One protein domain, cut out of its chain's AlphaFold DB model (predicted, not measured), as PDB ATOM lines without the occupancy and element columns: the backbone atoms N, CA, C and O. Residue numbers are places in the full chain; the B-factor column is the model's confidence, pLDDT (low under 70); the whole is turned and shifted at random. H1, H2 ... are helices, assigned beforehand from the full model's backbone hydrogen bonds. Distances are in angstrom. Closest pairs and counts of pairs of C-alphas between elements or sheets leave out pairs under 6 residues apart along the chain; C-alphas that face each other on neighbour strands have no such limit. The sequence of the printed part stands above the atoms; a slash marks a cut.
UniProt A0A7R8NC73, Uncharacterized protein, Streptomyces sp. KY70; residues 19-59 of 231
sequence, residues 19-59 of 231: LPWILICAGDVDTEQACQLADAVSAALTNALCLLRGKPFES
ATOM      1  N   LEU A  19     134.865 122.504 113.115       57.66
ATOM      2  CA  LEU A  19     133.564 123.097 112.831       57.66
ATOM      3  C   LEU A  19     133.395 124.347 113.714       57.66
ATOM      4  O   LEU A  19     133.746 124.287 114.891       57.66
ATOM      5  N   PRO A  20     132.830 125.454 113.208       59.03
ATOM      6  CA  PRO A  20     132.814 126.737 113.920       59.03
ATOM      7  C   PRO A  20     132.151 126.683 115.307       59.03
ATOM      8  O   PRO A  20     132.485 127.467 116.185       59.03
ATOM      9  N   TRP A  21     131.269 125.710 115.557       58.78
ATOM     10  CA  TRP A  21     130.669 125.489 116.877       58.78
ATOM     11  C   TRP A  21     131.603 124.786 117.881       58.78
ATOM     12  O   TRP A  21     131.398 124.913 119.081       58.78
ATOM     13  N   ILE A  22     132.638 124.073 117.419       55.53
ATOM     14  CA  ILE A  22     133.683 123.464 118.264       55.53
ATOM     15  C   ILE A  22     134.665 124.531 118.774       55.53
ATOM     16  O   ILE A  22     135.216 124.374 119.860       55.53
ATOM     17  N   LEU A  23     134.833 125.645 118.053       54.16
ATOM     18  CA  LEU A  23     135.657 126.772 118.506       54.16
ATOM     19  C   LEU A  23     135.026 127.548 119.675       54.16
ATOM     20  O   LEU A  23     135.758 128.141 120.460       54.16
ATOM     21  N   ILE A  24     133.704 127.459 119.870       59.03
ATOM     22  CA  ILE A  24     133.015 128.029 121.044       59.03
ATOM     23  C   ILE A  24     133.421 127.293 122.335       59.03
ATOM     24  O   ILE A  24     133.370 127.865 123.417       59.03
ATOM     25  N   CYS A  25     133.877 126.040 122.237       55.47
ATOM     26  CA  CYS A  25     134.297 125.238 123.391       55.47
ATOM     27  C   CYS A  25     135.821 125.208 123.612       55.47
ATOM     28  O   CYS A  25     136.270 124.515 124.523       55.47
ATOM     29  N   ALA A  26     136.614 125.885 122.772       55.34
ATOM     30  CA  ALA A  26     138.081 125.806 122.796       55.34
ATOM     31  C   ALA A  26     138.781 127.112 123.214       55.34
ATOM     32  O   ALA A  26     139.976 127.083 123.503       55.34
ATOM     33  N   GLY A  27     138.063 128.237 123.245       66.56
ATOM     34  CA  GLY A  27     138.558 129.490 123.812       66.56
ATOM     35  C   GLY A  27     138.241 129.569 125.301       66.56
ATOM     36  O   GLY A  27     137.168 129.139 125.719       66.56
ATOM     37  N   ASP A  28     139.165 130.123 126.079       77.19
ATOM     38  CA  ASP A  28     138.955 130.538 127.469       77.19
ATOM     39  C   ASP A  28     137.934 131.693 127.492       77.19
ATOM     40  O   ASP A  28     138.286 132.869 127.537       77.19
ATOM     41  N   VAL A  29     136.659 131.357 127.288       80.38
ATOM     42  CA  VAL A  29     135.539 132.292 127.380       80.38
ATOM     43  C   VAL A  29     135.260 132.469 128.860       80.38
ATOM     44  O   VAL A  29     134.890 131.513 129.547       80.38
ATOM     45  N   ASP A  30     135.454 133.687 129.354       87.75
ATOM     46  CA  ASP A  30     135.135 134.003 130.735       87.75
ATOM     47  C   ASP A  30     133.631 133.803 131.014       87.75
ATOM     48  O   ASP A  30     132.773 133.815 130.123       87.75
ATOM     49  N   THR A  31     133.299 133.586 132.285       86.94
ATOM     50  CA  THR A  31     131.923 133.318 132.717       86.94
ATOM     51  C   THR A  31     130.953 134.440 132.325       86.94
ATOM     52  O   THR A  31     129.776 134.171 132.084       86.94
ATOM     53  N   GLU A  32     131.416 135.688 132.239       90.88
ATOM     54  CA  GLU A  32     130.580 136.837 131.889       90.88
ATOM     55  C   GLU A  32     130.209 136.818 130.400       90.88
ATOM     56  O   GLU A  32     129.033 136.947 130.053       90.88
ATOM     57  N   GLN A  33     131.169 136.540 129.519       82.94
ATOM     58  CA  GLN A  33     130.942 136.353 128.086       82.94
ATOM     59  C   GLN A  33     130.021 135.163 127.797       82.94
ATOM     60  O   GLN A  33     129.155 135.246 126.922       82.94
ATOM     61  N   ALA A  34     130.162 134.064 128.544       84.19
ATOM     62  CA  ALA A  34     129.271 132.913 128.417       84.19
ATOM     63  C   ALA A  34     127.815 133.279 128.760       84.19
ATOM     64  O   ALA A  34     126.892 132.882 128.041       84.19
ATOM     65  N   CYS A  35     127.606 134.077 129.812       88.19
ATOM     66  CA  CYS A  35     126.287 134.603 130.170       88.19
ATOM     67  C   CYS A  35     125.733 135.541 129.088       88.19
ATOM     68  O   CYS A  35     124.599 135.357 128.650       88.19
ATOM     69  N   GLN A  36     126.539 136.479 128.579       88.00
ATOM     70  CA  GLN A  36     126.120 137.396 127.510       88.00
ATOM     71  C   GLN A  36     125.719 136.649 126.228       88.00
ATOM     72  O   GLN A  36     124.723 136.988 125.586       88.00
ATOM     73  N   LEU A  37     126.461 135.598 125.866       85.69
ATOM     74  CA  LEU A  37     126.123 134.750 124.726       85.69
ATOM     75  C   LEU A  37     124.808 133.993 124.956       85.69
ATOM     76  O   LEU A  37     123.982 133.913 124.046       85.69
ATOM     77  N   ALA A  38     124.591 133.457 126.160       83.62
ATOM     78  CA  ALA A  38     123.348 132.777 126.511       83.62
ATOM     79  C   ALA A  38     122.135 133.722 126.412       83.62
ATOM     80  O   ALA A  38     121.118 133.351 125.818       83.62
ATOM     81  N   ASP A  39     122.265 134.954 126.905       90.56
ATOM     82  CA  ASP A  39     121.220 135.976 126.821       90.56
ATOM     83  C   ASP A  39     120.938 136.386 125.371       90.56
ATOM     84  O   ASP A  39     119.777 136.457 124.958       90.56
ATOM     85  N   ALA A  40     121.981 136.571 124.556       88.12
ATOM     86  CA  ALA A  40     121.838 136.886 123.136       88.12
ATOM     87  C   ALA A  40     121.119 135.767 122.362       88.12
ATOM     88  O   ALA A  40     120.215 136.035 121.564       88.12
ATOM     89  N   VAL A  41     121.471 134.502 122.621       86.00
ATOM     90  CA  VAL A  41     120.806 133.336 122.017       86.00
ATOM     91  C   VAL A  41     119.347 133.246 122.471       86.00
ATOM     92  O   VAL A  41     118.463 133.008 121.646       86.00
ATOM     93  N   SER A  42     119.076 133.485 123.755       87.81
ATOM     94  CA  SER A  42     117.718 133.502 124.308       87.81
ATOM     95  C   SER A  42     116.852 134.594 123.666       87.81
ATOM     96  O   SER A  42     115.719 134.332 123.246       87.81
ATOM     97  N   ALA A  43     117.399 135.801 123.491       86.31
ATOM     98  CA  ALA A  43     116.723 136.912 122.826       86.31
ATOM     99  C   ALA A  43     116.454 136.620 121.340       86.31
ATOM    100  O   ALA A  43     115.341 136.838 120.855       86.31
ATOM    101  N   ALA A  44     117.433 136.066 120.619       83.38
ATOM    102  CA  ALA A  44     117.277 135.691 119.215       83.38
ATOM    103  C   ALA A  44     116.206 134.605 119.024       83.38
ATOM    104  O   ALA A  44     115.355 134.721 118.140       83.38
ATOM    105  N   LEU A  45     116.199 133.581 119.883       83.44
ATOM    106  CA  LEU A  45     115.191 132.523 119.856       83.44
ATOM    107  C   LEU A  45     113.800 133.075 120.175       83.44
ATOM    108  O   LEU A  45     112.835 132.746 119.489       83.44
ATOM    109  N   THR A  46     113.695 133.943 121.182       83.12
ATOM    110  CA  THR A  46     112.433 134.593 121.546       83.12
ATOM    111  C   THR A  46     111.895 135.427 120.386       83.12
ATOM    112  O   THR A  46     110.723 135.302 120.048       83.12
ATOM    113  N   ASN A  47     112.747 136.198 119.704       79.88
ATOM    114  CA  ASN A  47     112.358 136.960 118.517       79.88
ATOM    115  C   ASN A  47     111.905 136.055 117.365       79.88
ATOM    116  O   ASN A  47     110.861 136.309 116.767       79.88
ATOM    117  N   ALA A  48     112.627 134.967 117.086       81.56
ATOM    118  CA  ALA A  48     112.226 133.996 116.069       81.56
ATOM    119  C   ALA A  48     110.872 133.343 116.403       81.56
ATOM    120  O   ALA A  48     110.008 133.207 115.539       81.56
ATOM    121  N   LEU A  49     110.642 132.996 117.671       80.25
ATOM    122  CA  LEU A  49     109.359 132.470 118.134       80.25
ATOM    123  C   LEU A  49     108.251 133.524 118.087       80.25
ATOM    124  O   LEU A  49     107.114 133.178 117.787       80.25
ATOM    125  N   CYS A  50     108.550 134.797 118.340       76.31
ATOM    126  CA  CYS A  50     107.605 135.896 118.159       76.31
ATOM    127  C   CYS A  50     107.242 136.102 116.686       76.31
ATOM    128  O   CYS A  50     106.085 136.386 116.406       76.31
ATOM    129  N   LEU A  51     108.165 135.892 115.744       78.75
ATOM    130  CA  LEU A  51     107.844 135.883 114.310       78.75
ATOM    131  C   LEU A  51     106.946 134.697 113.930       78.75
ATOM    132  O   LEU A  51     106.067 134.843 113.088       78.75
ATOM    133  N   LEU A  52     107.124 133.544 114.583       74.81
ATOM    134  CA  LEU A  52     106.264 132.369 114.401       74.81
ATOM    135  C   LEU A  52     104.904 132.491 115.116       74.81
ATOM    136  O   LEU A  52     103.948 131.833 114.719       74.81
ATOM    137  N   ARG A  53     104.818 133.287 116.192       71.06
ATOM    138  CA  ARG A  53     103.601 133.495 117.004       71.06
ATOM    139  C   ARG A  53     102.807 134.738 116.623       71.06
ATOM    140  O   ARG A  53     101.603 134.783 116.868       71.06
ATOM    141  N   GLY A  54     103.458 135.756 116.074       70.19
ATOM    142  CA  GLY A  54     102.778 136.849 115.401       70.19
ATOM    143  C   GLY A  54     101.985 136.258 114.248       70.19
ATOM    144  O   GLY A  54     102.458 135.323 113.621       70.19
ATOM    145  N   LYS A  55     100.771 136.756 113.995       57.91
ATOM    146  CA  LYS A  55      99.971 136.353 112.833       57.91
ATOM    147  C   LYS A  55     100.772 136.728 111.576       57.91
ATOM    148  O   LYS A  55     100.693 137.891 111.184       57.91
ATOM    149  N   PRO A  56     101.506 135.810 110.915       57.62
ATOM    150  CA  PRO A  56     102.325 136.162 109.751       57.62
ATOM    151  C   PRO A  56     101.433 136.473 108.536       57.62
ATOM    152  O   PRO A  56     101.894 136.901 107.487       57.62
ATOM    153  N   PHE A  57     100.131 136.237 108.705       57.50
ATOM    154  CA  PHE A  57      99.117 136.148 107.683       57.50
ATOM    155  C   PHE A  57      97.816 136.793 108.167       57.50
ATOM    156  O   PHE A  57      96.788 136.135 108.182       57.50
ATOM    157  N   GLU A  58      97.843 138.029 108.670       65.69
ATOM    158  CA  GLU A  58      96.627 138.839 108.911       65.69
ATOM    159  C   GLU A  58      95.441 138.121 109.605       65.69
ATOM    160  O   GLU A  58      94.280 138.465 109.394       65.69
ATOM    161  N   SER A  59      95.692 137.146 110.488       63.75
ATOM    162  CA  SER A  59      94.645 136.318 111.129       63.75
ATOM    163  C   SER A  59      93.904 135.326 110.223       63.75
ATOM    164  O   SER A  59      92.888 134.789 110.657       63.75
TER     165      SER A  59
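AT A GLANCE: This is residues 19 to 59 of the 231 residues of an uncharacterized protein of Streptomyces sp. KY70 (UniProt A0A7R8NC73). What shape? Long helix H2 makes one arm of a lopsided V and residues 19 to 30, with small H1, the shorter one. What parts? The 41 printed residues include two named helices, H1 then H2, and no named strand; the class is all helix. It is extended, with a radius of gyration of the C-alphas of 15.2 A and spans of 48 by 24 by 6 A.

HOW THE PARTS SIT: Do they meet? H2, residues 31 to 53, and H1, residues 20 to 23, are apart. And their backbones? In H2 every O i to N i+4 pair is within hydrogen-bond range. H1 is too short for such a pair.

IN THESE COORDINATES: Where is H2? It runs 32.4 A from C-alpha 31 at (131.923, 133.318, 132.717) to C-alpha 53. Where is H1? Its 5.4 A begin at C-alpha 20, (132.814, 126.737, 113.920).

THE WHOLE: Is it cut? The printed part has no cut, and the H1 to H2 link is short. How confident? The pLDDT is under 70 in residues 19 to 27 and 55 to 59.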